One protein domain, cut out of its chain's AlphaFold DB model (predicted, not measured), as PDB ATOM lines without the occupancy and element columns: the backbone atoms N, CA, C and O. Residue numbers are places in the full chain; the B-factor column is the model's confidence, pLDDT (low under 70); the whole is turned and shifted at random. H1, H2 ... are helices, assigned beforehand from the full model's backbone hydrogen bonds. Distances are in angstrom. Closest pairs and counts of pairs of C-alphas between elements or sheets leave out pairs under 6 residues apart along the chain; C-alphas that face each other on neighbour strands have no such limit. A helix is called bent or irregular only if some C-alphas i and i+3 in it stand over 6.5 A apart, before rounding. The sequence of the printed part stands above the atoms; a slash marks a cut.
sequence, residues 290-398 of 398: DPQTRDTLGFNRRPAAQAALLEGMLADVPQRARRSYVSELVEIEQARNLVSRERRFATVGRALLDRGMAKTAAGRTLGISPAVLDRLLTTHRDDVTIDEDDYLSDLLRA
ATOM      1  N   ASP A 290     -62.538  77.340  42.605       94.88
ATOM      2  CA  ASP A 290     -62.912  78.585  43.262       94.88
ATOM      3  C   ASP A 290     -61.735  79.592  43.242       94.88
ATOM      4  O   ASP A 290     -60.561  79.193  43.188       94.88
ATOM      5  N   PRO A 291     -62.010  80.912  43.284       93.62
ATOM      6  CA  PRO A 291     -60.966  81.935  43.211       93.62
ATOM      7  C   PRO A 291     -59.869  81.804  44.278       93.62
ATOM      8  O   PRO A 291     -58.699  82.064  43.988       93.62
ATOM      9  N   GLN A 292     -60.215  81.367  45.493       94.12
ATOM     10  CA  GLN A 292     -59.252  81.209  46.583       94.12
ATOM     11  C   GLN A 292     -58.294  80.044  46.307       94.12
ATOM     12  O   GLN A 292     -57.082  80.169  46.525       94.12
ATOM     13  N   THR A 293     -58.801  78.928  45.788       95.38
ATOM     14  CA  THR A 293     -57.978  77.785  45.383       95.38
ATOM     15  C   THR A 293     -57.047  78.147  44.226       95.38
ATOM     16  O   THR A 293     -55.867  77.800  44.282       95.38
ATOM     17  N   ARG A 294     -57.509  78.917  43.228       95.44
ATOM     18  CA  ARG A 294     -56.652  79.410  42.126       95.44
ATOM     19  C   ARG A 294     -55.491  80.260  42.637       95.44
ATOM     20  O   ARG A 294     -54.341  80.030  42.269       95.44
ATOM     21  N   ASP A 295     -55.770  81.200  43.537       94.81
ATOM     22  CA  ASP A 295     -54.723  82.049  44.106       94.81
ATOM     23  C   ASP A 295     -53.732  81.236  44.955       94.81
ATOM     24  O   ASP A 295     -52.514  81.435  44.880       94.81
ATOM     25  N   THR A 296     -54.244  80.274  45.728       94.50
ATOM     26  CA  THR A 296     -53.435  79.354  46.540       94.50
ATOM     27  C   THR A 296     -52.537  78.478  45.664       94.50
ATOM     28  O   THR A 296     -51.363  78.272  45.995       94.50
ATOM     29  N   LEU A 297     -53.048  78.004  44.525       95.00
ATOM     30  CA  LEU A 297     -52.286  77.263  43.521       95.00
ATOM     31  C   LEU A 297     -51.113  78.105  42.996       95.00
ATOM     32  O   LEU A 297     -49.979  77.629  42.972       95.00
ATOM     33  N   GLY A 298     -51.366  79.380  42.684       93.00
ATOM     34  CA  GLY A 298     -50.366  80.318  42.177       93.00
ATOM     35  C   GLY A 298     -49.280  80.737  43.175       93.00
ATOM     36  O   GLY A 298     -48.191  81.165  42.775       93.00
ATOM     37  N   PHE A 299     -49.538  80.659  44.484       94.12
ATOM     38  CA  PHE A 299     -48.524  80.943  45.510       94.12
ATOM     39  C   PHE A 299     -47.741  79.708  45.959       94.12
ATOM     40  O   PHE A 299     -46.585  79.834  46.387       94.12
ATOM     41  N   ASN A 300     -48.333  78.520  45.860       93.06
ATOM     42  CA  ASN A 300     -47.654  77.282  46.200       93.06
ATOM     43  C   ASN A 300     -46.620  76.923  45.135       93.06
ATOM     44  O   ASN A 300     -46.940  76.751  43.971       93.06
ATOM     45  N   ARG A 301     -45.359  76.762  45.549       90.38
ATOM     46  CA  ARG A 301     -44.257  76.326  44.666       90.38
ATOM     47  C   ARG A 301     -43.884  74.854  44.826       90.38
ATOM     48  O   ARG A 301     -42.960  74.382  44.177       90.38
ATOM     49  N   ARG A 302     -44.508  74.154  45.777       93.38
ATOM     50  CA  ARG A 302     -44.199  72.754  46.083       93.38
ATOM     51  C   ARG A 302     -45.164  71.854  45.308       93.38
ATOM     52  O   ARG A 302     -46.344  71.888  45.653       93.38
ATOM     53  N   PRO A 303     -44.685  71.006  44.378       90.75
ATOM     54  CA  PRO A 303     -45.554  70.139  43.579       90.75
ATOM     55  C   PRO A 303     -46.490  69.269  44.421       90.75
ATOM     56  O   PRO A 303     -47.677  69.188  44.142       90.75
ATOM     57  N   ALA A 304     -45.997  68.701  45.528       92.31
ATOM     58  CA  ALA A 304     -46.823  67.889  46.425       92.31
ATOM     59  C   ALA A 304     -47.976  68.675  47.080       92.31
ATOM     60  O   ALA A 304     -49.052  68.129  47.286       92.31
ATOM     61  N   ALA A 305     -47.768  69.959  47.396       93.50
ATOM     62  CA  ALA A 305     -48.820  70.802  47.965       93.50
ATOM     63  C   ALA A 305     -49.848  71.214  46.900       93.50
ATOM     64  O   ALA A 305     -51.034  71.275  47.197       93.50
ATOM     65  N   GLN A 306     -49.395  71.464  45.667       95.44
ATOM     66  CA  GLN A 306     -50.277  71.734  44.528       95.44
ATOM     67  C   GLN A 306     -51.128  70.501  44.191       95.44
ATOM     68  O   GLN A 306     -52.335  70.622  44.031       95.44
ATOM     69  N   ALA A 307     -50.526  69.309  44.177       93.69
ATOM     70  CA  ALA A 307     -51.245  68.056  43.962       93.69
ATOM     71  C   ALA A 307     -52.282  67.786  45.065       93.69
ATOM     72  O   ALA A 307     -53.416  67.446  44.755       93.69
ATOM     73  N   ALA A 308     -51.925  67.995  46.339       95.19
ATOM     74  CA  ALA A 308     -52.858  67.828  47.458       95.19
ATOM     75  C   ALA A 308     -54.038  68.815  47.398       95.19
ATOM     76  O   ALA A 308     -55.164  68.455  47.722       95.19
ATOM     77  N   LEU A 309     -53.794  70.054  46.956       96.19
ATOM     78  CA  LEU A 309     -54.847  71.056  46.762       96.19
ATOM     79  C   LEU A 309     -55.871  70.621  45.699       96.19
ATOM     80  O   LEU A 309     -57.048  70.948  45.810       96.19
ATOM     81  N   LEU A 310     -55.415  69.886  44.684       96.75
ATOM     82  CA  LEU A 310     -56.204  69.478  43.522       96.75
ATOM     83  C   LEU A 310     -56.721  68.030  43.611       96.75
ATOM     84  O   LEU A 310     -57.385  67.571  42.687       96.75
ATOM     85  N   GLU A 311     -56.457  67.311  44.708       94.44
ATOM     86  CA  GLU A 311     -56.741  65.873  44.840       94.44
ATOM     87  C   GLU A 311     -58.215  65.526  44.586       94.44
ATOM     88  O   GLU A 311     -58.508  64.586  43.850       94.44
ATOM     89  N   GLY A 312     -59.142  66.314  45.140       94.06
ATOM     90  CA  GLY A 312     -60.578  66.102  44.941       94.06
ATOM     91  C   GLY A 312     -61.054  66.411  43.519       94.06
ATOM     92  O   GLY A 312     -61.962  65.753  43.028       94.06
ATOM     93  N   MET A 313     -60.427  67.382  42.846       95.00
ATOM     94  CA  MET A 313     -60.775  67.756  41.471       95.00
ATOM     95  C   MET A 313     -60.215  66.767  40.447       95.00
ATOM     96  O   MET A 313     -60.834  66.520  39.421       95.00
ATOM     97  N   LEU A 314     -59.052  66.185  40.734       95.38
ATOM     98  CA  LEU A 314     -58.382  65.211  39.875       95.38
ATOM     99  C   LEU A 314     -58.710  63.764  40.275       95.38
ATOM    100  O   LEU A 314     -57.960  62.847  39.936       95.38
ATOM    101  N   ALA A 315     -59.809  63.543  41.008       94.56
ATOM    102  CA  ALA A 315     -60.199  62.226  41.503       94.56
ATOM    103  C   ALA A 315     -60.370  61.215  40.357       94.56
ATOM    104  O   ALA A 315     -59.817  60.117  40.438       94.56
ATOM    105  N   ASP A 316     -61.027  61.634  39.273       92.00
ATOM    106  CA  ASP A 316     -61.299  60.805  38.091       92.00
ATOM    107  C   ASP A 316     -60.124  60.755  37.098       92.00
ATOM    108  O   ASP A 316     -60.107  59.931  36.186       92.00
ATOM    109  N   VAL A 317     -59.103  61.598  37.288       90.88
ATOM    110  CA  VAL A 317     -57.893  61.579  36.459       90.88
ATOM    111  C   VAL A 317     -56.994  60.421  36.910       90.88
ATOM    112  O   VAL A 317     -56.652  60.347  38.102       90.88
ATOM    113  N   PRO A 318     -56.546  59.541  35.989       89.88
ATOM    114  CA  PRO A 318     -55.642  58.445  36.316       89.88
ATOM    115  C   PRO A 318     -54.408  58.936  37.073       89.88
ATOM    116  O   PRO A 318     -53.792  59.927  36.682       89.88
ATOM    117  N   GLN A 319     -53.999  58.220  38.125       88.44
ATOM    118  CA  GLN A 319     -52.911  58.649  39.017       88.44
ATOM    119  C   GLN A 319     -51.630  59.031  38.257       88.44
ATOM    120  O   GLN A 319     -51.011  60.043  38.582       88.44
ATOM    121  N   ARG A 320     -51.276  58.261  37.219       86.88
ATOM    122  CA  ARG A 320     -50.113  58.517  36.357       86.88
ATOM    123  C   ARG A 320     -50.199  59.842  35.586       86.88
ATOM    124  O   ARG A 320     -49.178  60.463  35.350       86.88
ATOM    125  N   ALA A 321     -51.402  60.310  35.254       90.56
ATOM    126  CA  ALA A 321     -51.635  61.538  34.493       90.56
ATOM    127  C   ALA A 321     -51.755  62.797  35.370       90.56
ATOM    128  O   ALA A 321     -51.543  63.913  34.894       90.56
ATOM    129  N   ARG A 322     -52.069  62.643  36.665       92.25
ATOM    130  CA  ARG A 322     -52.375  63.770  37.569       92.25
ATOM    131  C   ARG A 322     -51.284  64.835  37.606       92.25
ATOM    132  O   ARG A 322     -51.597  66.014  37.712       92.25
ATOM    133  N   ARG A 323     -50.008  64.452  37.508       91.94
ATOM    134  CA  ARG A 323     -48.902  65.417  37.538       91.94
ATOM    135  C   ARG A 323     -48.943  66.381  36.350       91.94
ATOM    136  O   ARG A 323     -48.735  67.574  36.559       91.94
ATOM    137  N   SER A 324     -49.237  65.890  35.146       92.69
ATOM    138  CA  SER A 324     -49.357  66.730  33.950       92.69
ATOM    139  C   SER A 324     -50.528  67.700  34.072       92.69
ATOM    140  O   SER A 324     -50.348  68.885  33.818       92.69
ATOM    141  N   TYR A 325     -51.673  67.242  34.591       95.25
ATOM    142  CA  TYR A 325     -52.814  68.116  34.893       95.25
ATOM    143  C   TYR A 325     -52.468  69.197  35.927       95.25
ATOM    144  O   TYR A 325     -52.813  70.360  35.748       95.25
ATOM    145  N   VAL A 326     -51.751  68.848  37.002       95.88
ATOM    146  CA  VAL A 326     -51.285  69.841  37.986       95.88
ATOM    147  C   VAL A 326     -50.352  70.864  37.330       95.88
ATOM    148  O   VAL A 326     -50.488  72.053  37.609       95.88
ATOM    149  N   SER A 327     -49.419  70.423  36.476       94.25
ATOM    150  CA  SER A 327     -48.516  71.326  35.749       94.25
ATOM    151  C   SER A 327     -49.303  72.300  34.878       94.25
ATOM    152  O   SER A 327     -49.119  73.506  35.006       94.25
ATOM    153  N   GLU A 328     -50.243  71.787  34.086       96.06
ATOM    154  CA  GLU A 328     -51.040  72.596  33.165       96.06
ATOM    155  C   GLU A 328     -51.910  73.621  33.901       96.06
ATOM    156  O   GLU A 328     -51.914  74.807  33.576       96.06
ATOM    157  N   LEU A 329     -52.576  73.215  34.986       96.50
ATOM    158  CA  LEU A 329     -53.364  74.137  35.807       96.50
ATOM    159  C   LEU A 329     -52.510  75.262  36.401       96.50
ATOM    160  O   LEU A 329     -52.973  76.398  36.509       96.50
ATOM    161  N   VAL A 330     -51.264  74.967  36.782       95.75
ATOM    162  CA  VAL A 330     -50.310  75.970  37.273       95.75
ATOM    163  C   VAL A 330     -49.860  76.902  36.147       95.75
ATOM    164  O   VAL A 330     -49.721  78.103  36.383       95.75
ATOM    165  N   GLU A 331     -49.644  76.390  34.937       95.69
ATOM    166  CA  GLU A 331     -49.276  77.196  33.769       95.69
ATOM    167  C   GLU A 331     -50.403  78.157  33.372       95.69
ATOM    168  O   GLU A 331     -50.162  79.362  33.241       95.69
ATOM    169  N   ILE A 332     -51.647  77.673  33.309       95.44
ATOM    170  CA  ILE A 332     -52.840  78.497  33.065       95.44
ATOM    171  C   ILE A 332     -52.981  79.584  34.137       95.44
ATOM    172  O   ILE A 332     -53.223  80.754  33.819       95.44
ATOM    173  N   GLU A 333     -52.804  79.220  35.412       95.56
ATOM    174  CA  GLU A 333     -52.856  80.150  36.542       95.56
ATOM    175  C   GLU A 333     -51.835  81.281  36.375       95.56
ATOM    176  O   GLU A 333     -52.180  82.464  36.474       95.56
ATOM    177  N   GLN A 334     -50.588  80.930  36.060       93.06
ATOM    178  CA  GLN A 334     -49.515  81.899  35.879       93.06
ATOM    179  C   GLN A 334     -49.760  82.797  34.664       93.06
ATOM    180  O   GLN A 334     -49.555  84.011  34.754       93.06
ATOM    181  N   ALA A 335     -50.231  82.228  33.554       93.69
ATOM    182  CA  ALA A 335     -50.505  82.963  32.327       93.69
ATOM    183  C   ALA A 335     -51.650  83.974  32.496       93.69
ATOM    184  O   ALA A 335     -51.553  85.104  32.015       93.69
ATOM    185  N   ARG A 336     -52.728  83.594  33.196       93.00
ATOM    186  CA  ARG A 336     -53.923  84.438  33.346       93.00
ATOM    187  C   ARG A 336     -53.831  85.422  34.506       93.00
ATOM    188  O   ARG A 336     -54.264  86.564  34.371       93.00
ATOM    189  N   ASN A 337     -53.302  84.990  35.651       90.31
ATOM    190  CA  ASN A 337     -53.584  85.657  36.921       90.31
ATOM    191  C   ASN A 337     -52.359  86.096  37.716       90.31
ATOM    192  O   ASN A 337     -52.540  86.826  38.689       90.31
ATOM    193  N   LEU A 338     -51.128  85.771  37.302       88.12
ATOM    194  CA  LEU A 338     -49.927  86.073  38.092       88.12
ATOM    195  C   LEU A 338     -49.838  87.538  38.537       88.12
ATOM    196  O   LEU A 338     -49.766  87.825  39.729       88.12
ATOM    197  N   VAL A 339     -49.891  88.482  37.596       86.56
ATOM    198  CA  VAL A 339     -49.750  89.910  37.926       86.56
ATOM    199  C   VAL A 339     -50.968  90.429  38.694       86.56
ATOM    200  O   VAL A 339     -50.814  91.199  39.641       86.56
ATOM    201  N   SER A 340     -52.170  90.000  38.301       90.81
ATOM    202  CA  SER A 340     -53.419  90.423  38.941       90.81
ATOM    203  C   SER A 340     -53.471  89.972  40.404       90.81
ATOM    204  O   SER A 340     -53.590  90.803  41.306       90.81
ATOM    205  N   ARG A 341     -53.267  88.672  40.658       95.44
ATOM    206  CA  ARG A 341     -53.195  88.065  41.993       95.44
ATOM    207  C   ARG A 341     -52.203  88.795  42.883       95.44
ATOM    208  O   ARG A 341     -52.545  89.223  43.982       95.44
ATOM    209  N   GLU A 342     -50.971  88.966  42.414       96.62
ATOM    210  CA  GLU A 342     -49.921  89.579  43.224       96.62
ATOM    211  C   GLU A 342     -50.252  91.023  43.641       96.62
ATOM    212  O   GLU A 342     -50.003  91.396  44.791       96.62
ATOM    213  N   ARG A 343     -50.864  91.816  42.751       96.56
ATOM    214  CA  ARG A 343     -51.300  93.190  43.049       96.56
ATOM    215  C   ARG A 343     -52.469  93.245  44.029       96.56
ATOM    216  O   ARG A 343     -52.447  94.069  44.949       96.56
ATOM    217  N   ARG A 344     -53.461  92.360  43.875       96.56
ATOM    218  CA  ARG A 344     -54.602  92.265  44.802       96.56
ATOM    219  C   ARG A 344     -54.133  91.948  46.221       96.56
ATOM    220  O   ARG A 344     -54.472  92.653  47.170       96.56
ATOM    221  N   PHE A 345     -53.249  90.960  46.354       97.75
ATOM    222  CA  PHE A 345     -52.669  90.577  47.641       97.75
ATOM    223  C   PHE A 345     -51.771  91.661  48.247       97.75
ATOM    224  O   PHE A 345     -51.776  91.834  49.465       97.75
ATOM    225  N   ALA A 346     -51.017  92.411  47.436       97.56
ATOM    226  CA  ALA A 346     -50.243  93.554  47.925       97.56
ATOM    227  C   ALA A 346     -51.154  94.661  48.486       97.56
ATOM    228  O   ALA A 346     -50.887  95.185  49.567       97.56
ATOM    229  N   THR A 347     -52.256  94.961  47.790       97.88
ATOM    230  CA  THR A 347     -53.257  95.958  48.208       97.88
ATOM    231  C   THR A 347     -53.886  95.581  49.547       97.88
ATOM    232  O   THR A 347     -53.813  96.342  50.513       97.88
ATOM    233  N   VAL A 348     -54.428  94.363  49.652       97.50
ATOM    234  CA  VAL A 348     -55.054  93.885  50.897       97.50
ATOM    235  C   VAL A 348     -54.012  93.755  52.009       97.50
ATOM    236  O   VAL A 348     -54.264  94.138  53.150       97.50
ATOM    237  N   GLY A 349     -52.801  93.303  51.678       97.44
ATOM    238  CA  GLY A 349     -51.676  93.240  52.603       97.44
ATOM    239  C   GLY A 349     -51.342  94.590  53.237       97.44
ATOM    240  O   GLY A 349     -51.182  94.650  54.454       97.44
ATOM    241  N   ARG A 350     -51.280  95.675  52.454       97.94
ATOM    242  CA  ARG A 350     -51.070  97.033  52.990       97.94
ATOM    243  C   ARG A 350     -52.205  97.479  53.886       97.94
ATOM    244  O   ARG A 350     -51.935  97.899  55.003       97.94
ATOM    245  N   ALA A 351     -53.448  97.308  53.443       97.50
ATOM    246  CA  ALA A 351     -54.610  97.693  54.236       97.50
ATOM    247  C   ALA A 351     -54.615  97.015  55.620       97.50
ATOM    248  O   ALA A 351     -54.894  97.661  56.630       97.50
ATOM    249  N   LEU A 352     -54.238  95.732  55.692       97.56
ATOM    250  CA  LEU A 352     -54.093  95.017  56.964       97.56
ATOM    251  C   LEU A 352     -52.967  95.603  57.836       97.56
ATOM    252  O   LEU A 352     -53.148  95.767  59.043       97.56
ATOM    253  N   LEU A 353     -51.813  95.929  57.246       97.19
ATOM    254  CA  LEU A 353     -50.690  96.539  57.970       97.19
ATOM    255  C   LEU A 353     -51.022  97.950  58.482       97.19
ATOM    256  O   LEU A 353     -50.679  98.272  59.619       97.19
ATOM    257  N   ASP A 354     -51.728  98.759  57.691       96.81
ATOM    258  CA  ASP A 354     -52.140 100.121  58.051       96.81
ATOM    259  C   ASP A 354     -53.139 100.130  59.217       96.81
ATOM    260  O   ASP A 354     -53.142 101.047  60.040       96.81
ATOM    261  N   ARG A 355     -53.927  99.057  59.368       96.50
ATOM    262  CA  ARG A 355     -54.768  98.797  60.554       96.50
ATOM    263  C   ARG A 355     -53.974  98.338  61.782       96.50
ATOM    264  O   ARG A 355     -54.560  98.013  62.813       96.50
ATOM    265  N   GLY A 356     -52.649  98.294  61.691       97.12
ATOM    266  CA  GLY A 356     -51.759  97.883  62.771       97.12
ATOM    267  C   GLY A 356     -51.589  96.370  62.906       97.12
ATOM    268  O   GLY A 356     -51.028  95.914  63.907       97.12
ATOM    269  N   MET A 357     -52.040  95.562  61.936       97.56
ATOM    270  CA  MET A 357     -51.811  94.118  61.973       97.56
ATOM    271  C   MET A 357     -50.317  93.814  61.801       97.56
ATOM    272  O   MET A 357     -49.656  94.313  60.894       97.56
ATOM    273  N   ALA A 358     -49.768  92.940  62.645       97.38
ATOM    274  CA  ALA A 358     -48.393  92.482  62.470       97.38
ATOM    275  C   ALA A 358     -48.243  91.704  61.150       97.38
ATOM    276  O   ALA A 358     -49.080  90.870  60.814       97.38
ATOM    277  N   LYS A 359     -47.124  91.884  60.442       96.25
ATOM    278  CA  LYS A 359     -46.850  91.242  59.141       96.25
ATOM    279  C   LYS A 359     -47.017  89.718  59.130       96.25
ATOM    280  O   LYS A 359     -47.489  89.151  58.151       96.25
ATOM    281  N   THR A 360     -46.655  89.038  60.218       96.38
ATOM    282  CA  THR A 360     -46.849  87.584  60.356       96.38
ATOM    283  C   THR A 360     -48.312  87.187  60.537       96.38
ATOM    284  O   THR A 360     -48.700  86.091  60.139       96.38
ATOM    285  N   ALA A 361     -49.131  88.049  61.143       97.06
ATOM    286  CA  ALA A 361     -50.574  87.865  61.208       97.06
ATOM    287  C   ALA A 361     -51.208  88.156  59.842       97.06
ATOM    288  O   ALA A 361     -51.922  87.296  59.347       97.06
ATOM    289  N   ALA A 362     -50.836  89.258  59.180       96.88
ATOM    290  CA  ALA A 362     -51.331  89.601  57.845       96.88
ATOM    291  C   ALA A 362     -51.035  88.504  56.809       96.88
ATOM    292  O   ALA A 362     -51.929  88.089  56.080       96.88
ATOM    293  N   GLY A 363     -49.810  87.959  56.795       95.56
ATOM    294  CA  GLY A 363     -49.466  86.828  55.928       95.56
ATOM    295  C   GLY A 363     -50.326  85.589  56.200       95.56
ATOM    296  O   GLY A 363     -50.842  84.989  55.265       95.56
ATOM    297  N   ARG A 364     -50.555  85.243  57.476       95.56
ATOM    298  CA  ARG A 364     -51.436  84.120  57.847       95.56
ATOM    299  C   ARG A 364     -52.883  84.349  57.416       95.56
ATOM    300  O   ARG A 364     -53.478  83.419  56.890       95.56
ATOM    301  N   THR A 365     -53.414  85.556  57.601       95.75
ATOM    302  CA  THR A 365     -54.767  85.930  57.156       95.75
ATOM    303  C   THR A 365     -54.916  85.787  55.643       95.75
ATOM    304  O   THR A 365     -55.929  85.287  55.175       95.75
ATOM    305  N   LEU A 366     -53.885  86.166  54.886       94.88
ATOM    306  CA  LEU A 366     -53.845  86.023  53.431       94.88
ATOM    307  C   LEU A 366     -53.470  84.607  52.958       94.88
ATOM    308  O   LEU A 366     -53.428  84.360  51.763       94.88
ATOM    309  N   GLY A 367     -53.125  83.673  53.846       93.31
ATOM    310  CA  GLY A 367     -52.655  82.345  53.433       93.31
ATOM    311  C   GLY A 367     -51.295  82.340  52.711       93.31
ATOM    312  O   GLY A 367     -50.965  81.372  52.031       93.31
ATOM    313  N   ILE A 368     -50.472  83.385  52.867       95.06
ATOM    314  CA  ILE A 368     -49.133  83.485  52.261       95.06
ATOM    315  C   ILE A 368     -48.038  83.660  53.314       95.06
ATOM    316  O   ILE A 368     -48.241  84.177  54.414       95.06
ATOM    317  N   SER A 369     -46.812  83.250  52.983       94.88
ATOM    318  CA  SER A 369     -45.696  83.443  53.914       94.88
ATOM    319  C   SER A 369     -45.367  84.938  54.097       94.88
ATOM    320  O   SER A 369     -45.489  85.717  53.147       94.88
ATOM    321  N   PRO A 370     -44.856  85.357  55.271       95.38
ATOM    322  CA  PRO A 370     -44.445  86.745  55.498       95.38
ATOM    323  C   PRO A 370     -43.380  87.242  54.510       95.38
ATOM    324  O   PRO A 370     -43.328  88.431  54.214       95.38
ATOM    325  N   ALA A 371     -42.537  86.337  54.000       95.75
ATOM    326  CA  ALA A 371     -41.531  86.645  52.987       95.75
ATOM    327  C   ALA A 371     -42.159  86.897  51.607       95.75
ATOM    328  O   ALA A 371     -41.750  87.817  50.904       95.75
ATOM    329  N   VAL A 372     -43.180  86.115  51.232       96.00
ATOM    330  CA  VAL A 372     -43.951  86.369  50.006       96.00
ATOM    331  C   VAL A 372     -44.657  87.713  50.120       96.00
ATOM    332  O   VAL A 372     -44.497  88.527  49.219       96.00
ATOM    333  N   LEU A 373     -45.336  87.982  51.240       97.44
ATOM    334  CA  LEU A 373     -45.990  89.270  51.479       97.44
ATOM    335  C   LEU A 373     -45.005  90.441  51.340       97.44
ATOM    336  O   LEU A 373     -45.293  91.396  50.634       97.44
ATOM    337  N   ASP A 374     -43.812  90.348  51.932       97.31
ATOM    338  CA  ASP A 374     -42.782  91.391  51.802       97.31
ATOM    339  C   ASP A 374     -42.395  91.690  50.353       97.31
ATOM    340  O   ASP A 374     -42.301  92.847  49.938       97.31
ATOM    341  N   ARG A 375     -42.187  90.622  49.576       97.25
ATOM    342  CA  ARG A 375     -41.867  90.726  48.156       97.25
ATOM    343  C   ARG A 375     -43.004  91.423  47.418       97.25
ATOM    344  O   ARG A 375     -42.733  92.352  46.670       97.25
ATOM    345  N   LEU A 376     -44.252  91.014  47.654       97.19
ATOM    346  CA  LEU A 376     -45.424  91.610  47.007       97.19
ATOM    347  C   LEU A 376     -45.525  93.109  47.292       97.19
ATOM    348  O   LEU A 376     -45.650  93.887  46.352       97.19
ATOM    349  N   LEU A 377     -45.379  93.514  48.556       97.19
ATOM    350  CA  LEU A 377     -45.413  94.920  48.974       97.19
ATOM    351  C   LEU A 377     -44.285  95.752  48.350       97.19
ATOM    352  O   LEU A 377     -44.460  96.929  48.041       97.19
ATOM    353  N   THR A 378     -43.115  95.142  48.159       96.75
ATOM    354  CA  THR A 378     -41.959  95.810  47.548       96.75
ATOM    355  C   THR A 378     -42.123  95.955  46.034       96.75
ATOM    356  O   THR A 378     -41.767  96.996  45.472       96.75
ATOM    357  N   THR A 379     -42.634  94.911  45.376       96.50
ATOM    358  CA  THR A 379     -42.782  94.818  43.918       96.50
ATOM    359  C   THR A 379     -43.989  95.602  43.404       96.50
ATOM    360  O   THR A 379     -43.867  96.305  42.404       96.50
ATOM    361  N   HIS A 380     -45.135  95.523  44.083       96.31
ATOM    362  CA  HIS A 380     -46.404  96.104  43.636       96.31
ATOM    363  C   HIS A 380     -46.799  97.273  44.536       96.31
ATOM    364  O   HIS A 380     -47.489  97.112  45.540       96.31
ATOM    365  N   ARG A 381     -46.315  98.467  44.177       92.69
ATOM    366  CA  ARG A 381     -46.463  99.695  44.978       92.69
ATOM    367  C   ARG A 381     -47.747 100.471  44.736       92.69
ATOM    368  O   ARG A 381     -48.046 101.363  45.520       92.69
ATOM    369  N   ASP A 382     -48.508 100.132  43.713       94.50
ATOM    370  CA  ASP A 382     -49.778 100.794  43.427       94.50
ATOM    371  C   ASP A 382     -50.916  99.917  43.937       94.50
ATOM    372  O   ASP A 382     -50.836  98.689  43.846       94.50
ATOM    373  N   ASP A 383     -51.922 100.526  44.557       94.19
ATOM    374  CA  ASP A 383     -53.129  99.811  44.963       94.19
ATOM    375  C   ASP A 383     -54.022  99.563  43.748       94.19
ATOM    376  O   ASP A 383     -54.101 100.385  42.832       94.19
ATOM    377  N   VAL A 384     -54.695  98.416  43.748       95.88
ATOM    378  CA  VAL A 384     -55.698  98.069  42.740       95.88
ATOM    379  C   VAL A 384     -57.082  98.027  43.369       95.88
ATOM    380  O   VAL A 384     -57.234  97.729  44.552       95.88
ATOM    381  N   THR A 385     -58.107  98.320  42.575       94.81
ATOM    382  CA  THR A 385     -59.491  98.120  43.003       94.81
ATOM    383  C   THR A 385     -59.733  96.626  43.208       94.81
ATOM    384  O   THR A 385     -59.422  95.824  42.330       94.81
ATOM    385  N   ILE A 386     -60.243  96.268  44.386       94.19
ATOM    386  CA  ILE A 386     -60.702  94.915  44.701       94.19
ATOM    387  C   ILE A 386     -62.210  94.899  44.484       94.19
ATOM    388  O   ILE A 386     -62.917  95.703  45.098       94.19
ATOM    389  N   ASP A 387     -62.676  94.026  43.596       92.31
ATOM    390  CA  ASP A 387     -64.099  93.892  43.286       92.31
ATOM    391  C   ASP A 387     -64.882  93.402  44.512       92.31
ATOM    392  O   ASP A 387     -64.349  92.702  45.373       92.31
ATOM    393  N   GLU A 388     -66.162  93.767  44.608       91.19
ATOM    394  CA  GLU A 388     -66.994  93.399  45.764       91.19
ATOM    395  C   GLU A 388     -67.234  91.888  45.880       91.19
ATOM    396  O   GLU A 388     -67.439  91.399  46.990       91.19
ATOM    397  N   ASP A 389     -67.173  91.170  44.758       90.69
ATOM    398  CA  ASP A 389     -67.326  89.712  44.682       90.69
ATOM    399  C   ASP A 389     -66.002  88.962  44.926       90.69
ATOM    400  O   ASP A 389     -65.968  87.731  44.989       90.69
ATOM    401  N   ASP A 390     -64.888  89.686  45.061       92.69
ATOM    402  CA  ASP A 390     -63.601  89.103  45.411       92.69
ATOM    403  C   ASP A 390     -63.608  88.682  46.886       92.69
ATOM    404  O   ASP A 390     -63.930  89.481  47.770       92.69
ATOM    405  N   TYR A 391     -63.188  87.451  47.182       93.50
ATOM    406  CA  TYR A 391     -63.111  86.942  48.556       93.50
ATOM    407  C   TYR A 391     -62.141  87.746  49.441       93.50
ATOM    408  O   TYR A 391     -62.238  87.713  50.668       93.50
ATOM    409  N   LEU A 392     -61.206  88.495  48.845       94.94
ATOM    410  CA  LEU A 392     -60.323  89.405  49.573       94.94
ATOM    411  C   LEU A 392     -61.027  90.696  50.020       94.94
ATOM    412  O   LEU A 392     -60.516  91.383  50.908       94.94
ATOM    413  N   SER A 393     -62.178  91.044  49.437       94.06
ATOM    414  CA  SER A 393     -62.921  92.264  49.780       94.06
ATOM    415  C   SER A 393     -63.401  92.258  51.236       94.06
ATOM    416  O   SER A 393     -63.375  93.294  51.905       94.06
ATOM    417  N   ASP A 394     -63.724  91.085  51.781       92.56
ATOM    418  CA  ASP A 394     -64.120  90.921  53.182       92.56
ATOM    419  C   ASP A 394     -62.995  91.311  54.146       92.56
ATOM    420  O   ASP A 394     -63.236  91.942  55.177       92.56
ATOM    421  N   LEU A 395     -61.739  91.043  53.771       93.00
ATOM    422  CA  LEU A 395     -60.569  91.459  54.546       93.00
ATOM    423  C   LEU A 395     -60.373  92.978  54.530       93.00
ATOM    424  O   LEU A 395     -59.739  93.524  55.429       93.00
ATOM    425  N   LEU A 396     -60.919  93.684  53.538       91.00
ATOM    426  CA  LEU A 396     -60.931  95.145  53.512       91.00
ATOM    427  C   LEU A 396     -62.085  95.738  54.329       91.00
ATOM    428  O   LEU A 396     -62.014  96.916  54.675       91.00
ATOM    429  N   ARG A 397     -63.117  94.964  54.667       87.44
ATOM    430  CA  ARG A 397     -64.264  95.432  55.461       87.44
ATOM    431  C   ARG A 397     -64.111  95.161  56.963       87.44
ATOM    432  O   ARG A 397     -64.707  95.890  57.753       87.44
ATOM    433  N   ALA A 398     -63.331  94.142  57.333       75.56
ATOM    434  CA  ALA A 398     -63.021  93.754  58.716       75.56
ATOM    435  C   ALA A 398     -62.006  94.686  59.395       75.56
ATOM    436  O   ALA A 398     -62.207  95.016  60.584       75.56
TER     437      ALA A 398
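This is residues 290 to 398 of the 398 residues of an uncharacterized protein of Nocardioides ganghwensis (UniProt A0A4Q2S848). One long helix, H3, bends sharply between residues 336 and 339 and joins two lobes: H1 and H2, side by side, cross its first arm H3a, while H4, H5 and H6 gather round its second arm H3b, with H5 and H6 on opposite sides of that arm. The printed part has 109 residues with six named helices, H1 to H6 in order along the chain, and no named strand; the class is all helix. It is compact, with a radius of gyration of the C-alphas of 15.1 A, yet elongated, spanning 47 by 25 by 24 A.

H1, residues 291 to 299, and H2, residues 303 to 310, form a helical hairpin at a shallow tilt of 4 degrees, opposite ways. They only just touch, with 3 pairs of C-alphas within 8 A, the closest being those of Leu 297 and Gln 306 at 6.0 A. H3, residues 322 to 354, is the hub, touching five other helices. By its hydrogen bonds it was assigned as one helix, but it is bent: C-alphas 336 and 339 are 8.3 A apart, and its arms H3a, residues 322 to 336, and H3b, residues 339 to 354, are about perpendicular at 74 degrees. H3a touches H1 with residues 330 to 334 alone, about perpendicular at 82 degrees; the closest C-alphas are those of Gly 298 and Glu 333, 6.2 A apart. H3a touches H2 with residues 322 to 326 alone, about perpendicular at 85 degrees, the closest C-alphas being those of Ala 307 and Val 326, 6.2 A apart. H3b touches H4, residues 359 to 365, with residues 349 to 353 alone, at a steep tilt of 61 degrees, opposite ways; the closest C-alphas are those of Leu 352 and Ala 362, 6.1 A apart. H3b touches H5, residues 370 to 379, only just about perpendicular at 72 degrees, with the C-alphas of Ala 346 and Leu 377 closest at 5.1 A. H4 and H5 touch, about perpendicular at 77 degrees, with the C-alphas of Gly 363 and Pro 370 closest at 5.0 A. H3b touches H6, residues 393 to 397, with residues 348 to 352 alone; the C-alphas of Val 348 and Leu 396 are closest at 6.6 A. H2 and H5 are apart. In H1, H2, H3a, H3b, H4, H5 and H6 every O i to N i+4 pair is within hydrogen-bond range.

H1 begins at C-alpha 291, (-60.966, 81.935, 43.211), and is 12.7 A long; H2 is 10.7 A. H3a is 21.2 A long and H3b 22.7 A, ending at C-alpha 354, (-52.140, 100.121, 58.051). H5 is 14.2 A long, and H6 ends at C-alpha 397, (-64.264, 95.432, 55.461).

The C-alphas of Pro 318 and Gly 356 are the two farthest apart, at 47.6 A. The links H2 to H3 and H5 to H6 are long, with 11 and 13 residues. The printed part has no cut; its mean pLDDT is 94.3, and no printed residue is under 70.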